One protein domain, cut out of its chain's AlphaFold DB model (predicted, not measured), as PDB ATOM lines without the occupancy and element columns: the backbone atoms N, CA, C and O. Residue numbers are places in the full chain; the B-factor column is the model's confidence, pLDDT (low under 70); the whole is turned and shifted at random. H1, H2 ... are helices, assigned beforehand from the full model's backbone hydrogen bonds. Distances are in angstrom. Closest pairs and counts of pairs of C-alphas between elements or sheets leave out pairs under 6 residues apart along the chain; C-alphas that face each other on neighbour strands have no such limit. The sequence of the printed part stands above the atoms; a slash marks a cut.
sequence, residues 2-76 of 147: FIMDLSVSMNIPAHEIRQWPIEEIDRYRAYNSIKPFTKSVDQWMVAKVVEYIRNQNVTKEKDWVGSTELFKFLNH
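AT A GLANCE: This is residues 2 to 76 of the 147 residues of the protein "Homolog to phage protein VPDG_00128" of Aeromonas salmonicida subsp. pectinolytica 34mel (UniProt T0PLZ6). The model is a long, loose rod of helices in two halves: H1, H2 and H3 form an open group at one end, and the longest helix, H4, runs on along the long axis in the other half. Beyond H4 the long link loops out at the far end, where residues 57 to 62 stick out, and then folds back to bring the short helix H5 onto the side of H4, with H6 following. The printed part has 75 residues with six named helices, H1 to H6 in order along the chain, and no named strand; the class is all helix. The whole is loose, with a radius of gyration of the C-alphas of 15.9 A, and its C-alphas span 47 by 21 by 16 A.

IN THESE COORDINATES: H1 takes residues 2 to 10 and measures 11.8 A from first to last C-alpha, beginning at C-alpha 2 at (-26.902, -47.948, -2.402). H2 is residues 14 to 17. H3, residues 22 to 34, is 18.8 A long. H4, residues 39 to 54, is 22.2 A long and begins at C-alpha 39 at (-32.227, -47.595, 6.105). H5 is residues 67 to 70. H6, residues 72 to 75, ends at C-alpha 75 at (-36.652, -37.148, -2.315).

HOW THE PARTS SIT: H1 touches H2, the closest C-alphas being those of Ser 7 and Ala 14, 5.1 A apart. H1 and H3 are close but not clearly touching, with the closest C-alphas, of Phe 2 and Arg 29, 7.7 A apart and their lines about perpendicular at 75 degrees. H3 and H4 are close but not clearly touching, with the closest C-alphas, of Ser 33 and Val 41, 7.1 A apart. They run the same way at a shallow tilt of 34 degrees, only just short of steep. H4 touches H5 with residues 44 to 51 alone, and the closest C-alphas, of Ala 47 and Ser 67, are 5.4 A apart. H5 and H6 only just touch, with 3 pairs of C-alphas within 8 A, and only at the corner by their link; the closest C-alphas are those of Thr 68 and Leu 74, 5.8 A apart. Among the pairs that are apart are H2 and H4, and H3 and H6. In H1, H3 and H4 every O i to N i+4 pair is within hydrogen-bond range; H2, H5 and H6 are too short for such a pair.

THE WHOLE: The two C-alphas farthest apart, of Glu 16 and Thr 59, are 48.3 A apart. The printed part has no cut. The link from H4 to H5 is long, with 12 residues, and the other links are tight. Residues 19 to 24, of which 22 to 24 belong to H3, and residues 57 to 62 stand free. The mean pLDDT of the printed part is 89.1, and no printed residue is under 70.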
ATOM      1  N   PHE A   2     -26.958 -46.575  -2.934       83.81
ATOM      2  CA  PHE A   2     -26.902 -47.948  -2.402       83.81
ATOM      3  C   PHE A   2     -25.536 -48.400  -1.850       83.81
ATOM      4  O   PHE A   2     -25.493 -48.983  -0.781       83.81
ATOM      5  N   ILE A   3     -24.416 -48.089  -2.517       87.56
ATOM      6  CA  ILE A   3     -23.070 -48.476  -2.045       87.56
ATOM      7  C   ILE A   3     -22.729 -47.862  -0.676       87.56
ATOM      8  O   ILE A   3     -22.103 -48.520   0.146       87.56
ATOM      9  N   MET A   4     -23.137 -46.615  -0.419       85.94
ATOM     10  CA  MET A   4     -22.907 -45.971   0.882       85.94
ATOM     11  C   MET A   4     -23.789 -46.596   1.961       85.94
ATOM     12  O   MET A   4     -23.317 -46.879   3.056       85.94
ATOM     13  N   ASP A   5     -25.049 -46.876   1.635       86.69
ATOM     14  CA  ASP A   5     -25.964 -47.534   2.567       86.69
ATOM     15  C   ASP A   5     -25.506 -48.963   2.897       86.69
ATOM     16  O   ASP A   5     -25.563 -49.392   4.049       86.69
ATOM     17  N   LEU A   6     -25.006 -49.687   1.891       88.75
ATOM     18  CA  LEU A   6     -24.425 -51.020   2.027       88.75
ATOM     19  C   LEU A   6     -23.156 -50.978   2.886       88.75
ATOM     20  O   LEU A   6     -23.011 -51.788   3.794       88.75
ATOM     21  N   SER A   7     -22.292 -49.986   2.653       91.50
ATOM     22  CA  SER A   7     -21.087 -49.720   3.447       91.50
ATOM     23  C   SER A   7     -21.399 -49.558   4.930       91.50
ATOM     24  O   SER A   7     -20.787 -50.226   5.761       91.50
ATOM     25  N   VAL A   8     -22.396 -48.734   5.259       88.56
ATOM     26  CA  VAL A   8     -22.836 -48.525   6.644       88.56
ATOM     27  C   VAL A   8     -23.445 -49.798   7.228       88.56
ATOM     28  O   VAL A   8     -23.145 -50.156   8.362       88.56
ATOM     29  N   SER A   9     -24.279 -50.500   6.458       88.81
ATOM     30  CA  SER A   9     -24.996 -51.687   6.945       88.81
ATOM     31  C   SER A   9     -24.068 -52.881   7.184       88.81
ATOM     32  O   SER A   9     -24.301 -53.666   8.097       88.81
ATOM     33  N   MET A  10     -23.017 -53.019   6.373       89.06
ATOM     34  CA  MET A  10     -22.039 -54.106   6.473       89.06
ATOM     35  C   MET A  10     -20.793 -53.732   7.279       89.06
ATOM     36  O   MET A  10     -19.972 -54.604   7.552       89.06
ATOM     37  N   ASN A  11     -20.638 -52.458   7.655       90.50
ATOM     38  CA  ASN A  11     -19.426 -51.912   8.263       90.50
ATOM     39  C   ASN A  11     -18.157 -52.152   7.413       90.50
ATOM     40  O   ASN A  11     -17.088 -52.467   7.935       90.50
ATOM     41  N   ILE A  12     -18.286 -52.015   6.091       91.81
ATOM     42  CA  ILE A  12     -17.191 -52.170   5.117       91.81
ATOM     43  C   ILE A  12     -16.987 -50.831   4.412       91.81
ATOM     44  O   ILE A  12     -17.978 -50.240   3.979       91.81
ATOM     45  N   PRO A  13     -15.755 -50.324   4.241       92.81
ATOM     46  CA  PRO A  13     -15.524 -49.058   3.558       92.81
ATOM     47  C   PRO A  13     -16.089 -49.026   2.128       92.81
ATOM     48  O   PRO A  13     -15.880 -49.931   1.323       92.81
ATOM     49  N   ALA A  14     -16.759 -47.929   1.765       90.31
ATOM     50  CA  ALA A  14     -17.406 -47.796   0.457       90.31
ATOM     51  C   ALA A  14     -16.445 -47.935  -0.738       90.31
ATOM     52  O   ALA A  14     -16.874 -48.319  -1.824       90.31
ATOM     53  N   HIS A  15     -15.160 -47.607  -0.567       91.94
ATOM     54  CA  HIS A  15     -14.165 -47.747  -1.629       91.94
ATOM     55  C   HIS A  15     -13.798 -49.211  -1.906       91.94
ATOM     56  O   HIS A  15     -13.491 -49.528  -3.050       91.94
ATOM     57  N   GLU A  16     -13.888 -50.094  -0.908       90.62
ATOM     58  CA  GLU A  16     -13.684 -51.538  -1.077       90.62
ATOM     59  C   GLU A  16     -14.878 -52.170  -1.795       90.62
ATOM     60  O   GLU A  16     -14.701 -52.906  -2.760       90.62
ATOM     61  N   ILE A  17     -16.105 -51.798  -1.413       89.56
ATOM     62  CA  ILE A  17     -17.332 -52.286  -2.066       89.56
ATOM     63  C   ILE A  17     -17.366 -51.909  -3.552       89.56
ATOM     64  O   ILE A  17     -17.860 -52.668  -4.379       89.56
ATOM     65  N   ARG A  18     -16.817 -50.747  -3.927       90.00
ATOM     66  CA  ARG A  18     -16.715 -50.334  -5.340       90.00
ATOM     67  C   ARG A  18     -15.810 -51.236  -6.177       90.00
ATOM     68  O   ARG A  18     -15.921 -51.196  -7.397       90.00
ATOM     69  N   GLN A  19     -14.918 -51.993  -5.545       93.62
ATOM     70  CA  GLN A  19     -14.035 -52.944  -6.221       93.62
ATOM     71  C   GLN A  19     -14.683 -54.327  -6.368       93.62
ATOM     72  O   GLN A  19     -14.105 -55.200  -7.011       93.62
ATOM     73  N   TRP A  20     -15.861 -54.549  -5.775       92.81
ATOM     74  CA  TRP A  20     -16.558 -55.824  -5.889       92.81
ATOM     75  C   TRP A  20     -17.101 -56.044  -7.306       92.81
ATOM     76  O   TRP A  20     -17.444 -55.076  -7.994       92.81
ATOM     77  N   PRO A  21     -17.245 -57.311  -7.733       95.19
ATOM     78  CA  PRO A  21     -17.966 -57.643  -8.955       95.19
ATOM     79  C   PRO A  21     -19.388 -57.071  -8.931       95.19
ATOM     80  O   PRO A  21     -20.069 -57.106  -7.900       95.19
ATOM     81  N   ILE A  22     -19.857 -56.567 -10.074       90.75
ATOM     82  CA  ILE A  22     -21.185 -55.942 -10.199       90.75
ATOM     83  C   ILE A  22     -22.284 -56.943  -9.817       90.75
ATOM     84  O   ILE A  22     -23.251 -56.583  -9.148       90.75
ATOM     85  N   GLU A  23     -22.089 -58.217 -10.143       94.31
ATOM     86  CA  GLU A  23     -23.003 -59.318  -9.839       94.31
ATOM     87  C   GLU A  23     -23.167 -59.541  -8.329       94.31
ATOM     88  O   GLU A  23     -24.207 -60.013  -7.865       94.31
ATOM     89  N   GLU A  24     -22.139 -59.232  -7.537       91.44
ATOM     90  CA  GLU A  24     -22.217 -59.284  -6.076       91.44
ATOM     91  C   GLU A  24     -23.046 -58.107  -5.549       91.44
ATOM     92  O   GLU A  24     -23.959 -58.288  -4.742       91.44
ATOM     93  N   ILE A  25     -22.799 -56.902  -6.071       89.88
ATOM     94  CA  ILE A  25     -23.545 -55.691  -5.708       89.88
ATOM     95  C   ILE A  25     -25.036 -55.852  -6.038       89.88
ATOM     96  O   ILE A  25     -25.895 -55.485  -5.230       89.88
ATOM     97  N   ASP A  26     -25.357 -56.420  -7.198       90.81
ATOM     98  CA  ASP A  26     -26.739 -56.647  -7.615       90.81
ATOM     99  C   ASP A  26     -27.432 -57.723  -6.772       90.81
ATOM    100  O   ASP A  26     -28.613 -57.570  -6.450       90.81
ATOM    101  N   ARG A  27     -26.708 -58.753  -6.310       90.88
ATOM    102  CA  ARG A  27     -27.239 -59.722  -5.336       90.88
ATOM    103  C   ARG A  27     -27.620 -59.058  -4.019       90.88
ATOM    104  O   ARG A  27     -28.731 -59.277  -3.535       90.88
ATOM    105  N   TYR A  28     -26.760 -58.196  -3.474       90.94
ATOM    106  CA  TYR A  28     -27.098 -57.429  -2.272       90.94
ATOM    107  C   TYR A  28     -28.279 -56.489  -2.503       90.94
ATOM    108  O   TYR A  28     -29.131 -56.355  -1.625       90.94
ATOM    109  N   ARG A  29     -28.372 -55.859  -3.680       87.75
ATOM    110  CA  ARG A  29     -29.507 -54.993  -4.023       87.75
ATOM    111  C   ARG A  29     -30.814 -55.780  -4.069       87.75
ATOM    112  O   ARG A  29     -31.794 -55.348  -3.471       87.75
ATOM    113  N   ALA A  30     -30.818 -56.935  -4.730       89.12
ATOM    114  CA  ALA A  30     -31.983 -57.810  -4.804       89.12
ATOM    115  C   ALA A  30     -32.396 -58.324  -3.418       89.12
ATOM    116  O   ALA A  30     -33.576 -58.281  -3.072       89.12
ATOM    117  N   TYR A  31     -31.428 -58.744  -2.599       90.25
ATOM    118  CA  TYR A  31     -31.691 -59.183  -1.230       90.25
ATOM    119  C   TYR A  31     -32.320 -58.068  -0.387       90.25
ATOM    120  O   TYR A  31     -33.309 -58.306   0.304       90.25
ATOM    121  N   ASN A  32     -31.807 -56.842  -0.510       88.56
ATOM    122  CA  ASN A  32     -32.319 -55.682   0.214       88.56
ATOM    123  C   ASN A  32     -33.772 -55.344  -0.157       88.56
ATOM    124  O   ASN A  32     -34.526 -54.880   0.688       88.56
ATOM    125  N   SER A  33     -34.188 -55.605  -1.399       84.00
ATOM    126  CA  SER A  33     -35.583 -55.424  -1.822       84.00
ATOM    127  C   SER A  33     -36.543 -56.437  -1.188       84.00
ATOM    128  O   SER A  33     -37.722 -56.138  -1.027       84.00
ATOM    129  N   ILE A  34     -36.060 -57.636  -0.854       85.88
ATOM    130  CA  ILE A  34     -36.867 -58.706  -0.244       85.88
ATOM    131  C   ILE A  34     -36.890 -58.551   1.277       85.88
ATOM    132  O   ILE A  34     -37.937 -58.666   1.911       85.88
ATOM    133  N   LYS A  35     -35.717 -58.308   1.863       86.69
ATOM    134  CA  LYS A  35     -35.526 -58.103   3.292       86.69
ATOM    135  C   LYS A  35     -34.711 -56.824   3.482       86.69
ATOM    136  O   LYS A  35     -33.481 -56.898   3.454       86.69
ATOM    137  N   PRO A  36     -35.377 -55.673   3.668       86.50
ATOM    138  CA  PRO A  36     -34.695 -54.405   3.862       86.50
ATOM    139  C   PRO A  36     -33.734 -54.480   5.044       86.50
ATOM    140  O   PRO A  36     -34.115 -54.816   6.163       86.50
ATOM    141  N   PHE A  37     -32.468 -54.197   4.773       85.38
ATOM    142  CA  PHE A  37     -31.416 -54.079   5.778       85.38
ATOM    143  C   PHE A  37     -30.680 -52.739   5.672       85.38
ATOM    144  O   PHE A  37     -29.996 -52.344   6.613       85.38
ATOM    145  N   THR A  38     -30.852 -52.006   4.566       86.88
ATOM    146  CA  THR A  38     -30.462 -50.598   4.492       86.88
ATOM    147  C   THR A  38     -31.598 -49.686   4.947       86.88
ATOM    148  O   THR A  38     -32.763 -49.896   4.605       86.88
ATOM    149  N   LYS A  39     -31.249 -48.598   5.646       84.00
ATOM    150  CA  LYS A  39     -32.227 -47.595   6.105       84.00
ATOM    151  C   LYS A  39     -33.052 -46.993   4.967       84.00
ATOM    152  O   LYS A  39     -34.229 -46.729   5.151       84.00
ATOM    153  N   SER A  40     -32.442 -46.782   3.802       82.94
ATOM    154  CA  SER A  40     -33.108 -46.183   2.643       82.94
ATOM    155  C   SER A  40     -34.278 -47.024   2.133       82.94
ATOM    156  O   SER A  40     -35.352 -46.484   1.874       82.94
ATOM    157  N   VAL A  41     -34.097 -48.341   2.013       83.62
ATOM    158  CA  VAL A  41     -35.158 -49.238   1.535       83.62
ATOM    159  C   VAL A  41     -36.210 -49.465   2.617       83.62
ATOM    160  O   VAL A  41     -37.398 -49.468   2.304       83.62
ATOM    161  N   ASP A  42     -35.799 -49.560   3.881       86.75
ATOM    162  CA  ASP A  42     -36.719 -49.655   5.018       86.75
ATOM    163  C   ASP A  42     -37.652 -48.430   5.103       86.75
ATOM    164  O   ASP A  42     -38.876 -48.562   5.122       86.75
ATOM    165  N   GLN A  43     -37.094 -47.219   5.007       88.00
ATOM    166  CA  GLN A  43     -37.860 -45.970   4.969       88.00
ATOM    167  C   GLN A  43     -38.844 -45.912   3.795       88.00
ATOM    168  O   GLN A  43     -39.988 -45.490   3.971       88.00
ATOM    169  N   TRP A  44     -38.422 -46.354   2.608       88.88
ATOM    170  CA  TRP A  44     -39.297 -46.444   1.438       88.88
ATOM    171  C   TRP A  44     -40.447 -47.432   1.648       88.88
ATOM    172  O   TRP A  44     -41.583 -47.139   1.270       88.88
ATOM    173  N   MET A  45     -40.177 -48.581   2.268       87.19
ATOM    174  CA  MET A  45     -41.196 -49.588   2.559       87.19
ATOM    175  C   MET A  45     -42.230 -49.059   3.556       87.19
ATOM    176  O   MET A  45     -43.431 -49.148   3.299       87.19
ATOM    177  N   VAL A  46     -41.776 -48.442   4.650       89.25
ATOM    178  CA  VAL A  46     -42.653 -47.806   5.645       89.25
ATOM    179  C   VAL A  46     -43.510 -46.721   4.995       89.25
ATOM    180  O   VAL A  46     -44.725 -46.696   5.193       89.25
ATOM    181  N   ALA A  47     -42.911 -45.863   4.170       90.75
ATOM    182  CA  ALA A  47     -43.645 -44.815   3.476       90.75
ATOM    183  C   ALA A  47     -44.733 -45.374   2.552       90.75
ATOM    184  O   ALA A  47     -45.851 -44.860   2.551       90.75
ATOM    185  N   LYS A  48     -44.444 -46.466   1.837       90.75
ATOM    186  CA  LYS A  48     -45.429 -47.142   0.984       90.75
ATOM    187  C   LYS A  48     -46.576 -47.740   1.785       90.75
ATOM    188  O   LYS A  48     -47.726 -47.601   1.380       90.75
ATOM    189  N   VAL A  49     -46.295 -48.349   2.935       91.69
ATOM    190  CA  VAL A  49     -47.346 -48.842   3.838       91.69
ATOM    191  C   VAL A  49     -48.248 -47.693   4.292       91.69
ATOM    192  O   VAL A  49     -49.470 -47.808   4.218       91.69
ATOM    193  N   VAL A  50     -47.669 -46.561   4.695       93.12
ATOM    194  CA  VAL A  50     -48.441 -45.375   5.098       93.12
ATOM    195  C   VAL A  50     -49.244 -44.799   3.929       93.12
ATOM    196  O   VAL A  50     -50.406 -44.442   4.121       93.12
ATOM    197  N   GLU A  51     -48.677 -44.748   2.720       94.00
ATOM    198  CA  GLU A  51     -49.391 -44.354   1.500       94.00
ATOM    199  C   GLU A  51     -50.633 -45.231   1.287       94.00
ATOM    200  O   GLU A  51     -51.724 -44.700   1.081       94.00
ATOM    201  N   TYR A  52     -50.508 -46.556   1.399       92.75
ATOM    202  CA  TYR A  52     -51.651 -47.462   1.256       92.75
ATOM    203  C   TYR A  52     -52.705 -47.267   2.350       92.75
ATOM    204  O   TYR A  52     -53.895 -47.238   2.043       92.75
ATOM    205  N   ILE A  53     -52.288 -47.091   3.607       93.56
ATOM    206  CA  ILE A  53     -53.209 -46.858   4.731       93.56
ATOM    207  C   ILE A  53     -53.972 -45.543   4.535       93.56
ATOM    208  O   ILE A  53     -55.195 -45.507   4.653       93.56
ATOM    209  N   ARG A  54     -53.267 -44.458   4.195       93.06
ATOM    210  CA  ARG A  54     -53.877 -43.140   3.978       93.06
ATOM    211  C   ARG A  54     -54.873 -43.176   2.826       93.06
ATOM    212  O   ARG A  54     -55.940 -42.572   2.916       93.06
ATOM    213  N   ASN A  55     -54.516 -43.853   1.738       94.06
ATOM    214  CA  ASN A  55     -55.306 -43.872   0.511       94.06
ATOM    215  C   ASN A  55     -56.316 -45.030   0.437       94.06
ATOM    216  O   ASN A  55     -56.926 -45.222  -0.611       94.06
ATOM    217  N   GLN A  56     -56.546 -45.777   1.524       91.81
ATOM    218  CA  GLN A  56     -57.366 -46.998   1.517       91.81
ATOM    219  C   GLN A  56     -58.781 -46.810   0.932       91.81
ATOM    220  O   GLN A  56     -59.329 -47.738   0.347       91.81
ATOM    221  N   ASN A  57     -59.361 -45.611   1.061       92.50
ATOM    222  CA  ASN A  57     -60.705 -45.281   0.569       92.50
ATOM    223  C   ASN A  57     -60.706 -44.219  -0.547       92.50
ATOM    224  O   ASN A  57     -61.748 -43.637  -0.858       92.50
ATOM    225  N   VAL A  58     -59.546 -43.928  -1.132       90.62
ATOM    226  CA  VAL A  58     -59.414 -42.942  -2.206       90.62
ATOM    227  C   VAL A  58     -59.672 -43.624  -3.544       90.62
ATOM    228  O   VAL A  58     -58.942 -44.521  -3.947       90.62
ATOM    229  N   THR A  59     -60.717 -43.190  -4.248       88.81
ATOM    230  CA  THR A  59     -61.128 -43.777  -5.538       88.81
ATOM    231  C   THR A  59     -60.756 -42.925  -6.747       88.81
ATOM    232  O   THR A  59     -60.795 -43.409  -7.875       88.81
ATOM    233  N   LYS A  60     -60.406 -41.652  -6.535       93.38
ATOM    234  CA  LYS A  60     -60.021 -40.714  -7.593       93.38
ATOM    235  C   LYS A  60     -58.526 -40.456  -7.527       93.38
ATOM    236  O   LYS A  60     -58.011 -40.096  -6.475       93.38
ATOM    237  N   GLU A  61     -57.862 -40.554  -8.672       88.56
ATOM    238  CA  GLU A  61     -56.415 -40.348  -8.793       88.56
ATOM    239  C   GLU A  61     -55.966 -38.975  -8.274       88.56
ATOM    240  O   GLU A  61     -54.984 -38.881  -7.553       88.56
ATOM    241  N   LYS A  62     -56.739 -37.915  -8.534       92.62
ATOM    242  CA  LYS A  62     -56.429 -36.557  -8.050       92.62
ATOM    243  C   LYS A  62     -56.392 -36.408  -6.523       92.62
ATOM    244  O   LYS A  62     -55.828 -35.442  -6.026       92.62
ATOM    245  N   ASP A  63     -57.059 -37.308  -5.803       90.50
ATOM    246  CA  ASP A  63     -57.150 -37.281  -4.343       90.50
ATOM    247  C   ASP A  63     -56.117 -38.248  -3.723       90.50
ATOM    248  O   ASP A  63     -55.996 -38.321  -2.494       90.50
ATOM    249  N   TRP A  64     -55.385 -38.998  -4.564       93.38
ATOM    250  CA  TRP A  64     -54.301 -39.890  -4.167       93.38
ATOM    251  C   TRP A  64     -53.081 -39.070  -3.776       93.38
ATOM    252  O   TRP A  64     -52.620 -38.223  -4.534       93.38
ATOM    253  N   VAL A  65     -52.531 -39.358  -2.600       92.12
ATOM    254  CA  VAL A  65     -51.332 -38.681  -2.098       92.12
ATOM    255  C   VAL A  65     -50.204 -39.696  -2.032       92.12
ATOM    256  O   VAL A  65     -50.308 -40.689  -1.311       92.12
ATOM    257  N   GLY A  66     -49.139 -39.464  -2.798       90.94
ATOM    258  CA  GLY A  66     -48.011 -40.391  -2.909       90.94
ATOM    259  C   GLY A  66     -47.058 -40.352  -1.708       90.94
ATOM    260  O   GLY A  66     -46.970 -39.359  -0.988       90.94
ATOM    261  N   SER A  67     -46.265 -41.416  -1.530       90.00
ATOM    262  CA  SER A  67     -45.250 -41.523  -0.463       90.00
ATOM    263  C   SER A  67     -44.307 -40.320  -0.400       90.00
ATOM    264  O   SER A  67     -43.996 -39.842   0.683       90.00
ATOM    265  N   THR A  68     -43.856 -39.815  -1.549       87.25
ATOM    266  CA  THR A  68     -42.919 -38.681  -1.633       87.25
ATOM    267  C   THR A  68     -43.555 -37.347  -1.254       87.25
ATOM    268  O   THR A  68     -42.855 -36.438  -0.823       87.25
ATOM    269  N   GLU A  69     -44.875 -37.227  -1.402       86.62
ATOM    270  CA  GLU A  69     -45.630 -36.049  -0.975       86.62
ATOM    271  C   GLU A  69     -45.839 -36.062   0.545       86.62
ATOM    272  O   GLU A  69     -45.658 -35.038   1.203       86.62
ATOM    273  N   LEU A  70     -46.132 -37.239   1.113       85.31
ATOM    274  CA  LEU A  70     -46.231 -37.444   2.565       85.31
ATOM    275  C   LEU A  70     -44.874 -37.285   3.262       85.31
ATOM    276  O   LEU A  70     -44.779 -36.689   4.334       85.31
ATOM    277  N   PHE A  71     -43.820 -37.820   2.650       87.69
ATOM    278  CA  PHE A  71     -42.488 -37.924   3.230       87.69
ATOM    279  C   PHE A  71     -41.443 -37.340   2.283       87.69
ATOM    280  O   PHE A  71     -40.740 -38.054   1.568       87.69
ATOM    281  N   LYS A  72     -41.300 -36.013   2.331       83.44
ATOM    282  CA  LYS A  72     -40.356 -35.261   1.486       83.44
ATOM    283  C   LYS A  72     -38.904 -35.746   1.580       83.44
ATOM    284  O   LYS A  72     -38.173 -35.702   0.591       83.44
ATOM    285  N   PHE A  73     -38.501 -36.299   2.727       81.00
ATOM    286  CA  PHE A  73     -37.145 -36.822   2.916       81.00
ATOM    287  C   PHE A  73     -36.796 -37.970   1.956       81.00
ATOM    288  O   PHE A  73     -35.614 -38.181   1.684       81.00
ATOM    289  N   LEU A  74     -37.788 -38.685   1.404       83.44
ATOM    290  CA  LEU A  74     -37.566 -39.728   0.393       83.44
ATOM    291  C   LEU A  74     -36.964 -39.169  -0.902       83.44
ATOM    292  O   LEU A  74     -36.242 -39.884  -1.591       83.44
ATOM    293  N   ASN A  75     -37.226 -37.892  -1.195       83.06
ATOM    294  CA  ASN A  75     -36.652 -37.148  -2.315       83.06
ATOM    295  C   ASN A  75     -35.475 -36.259  -1.887       83.06
ATOM    296  O   ASN A  75     -35.089 -35.354  -2.621       83.06
ATOM    297  N   HIS A  76     -34.905 -36.493  -0.700       73.69
ATOM    298  CA  HIS A  76     -33.873 -35.636  -0.107       73.69
ATOM    299  C   HIS A  76     -34.323 -34.183   0.106       73.69
ATOM    300  O   HIS A  76     -33.497 -33.274   0.183       73.69
TER     301      HIS A  76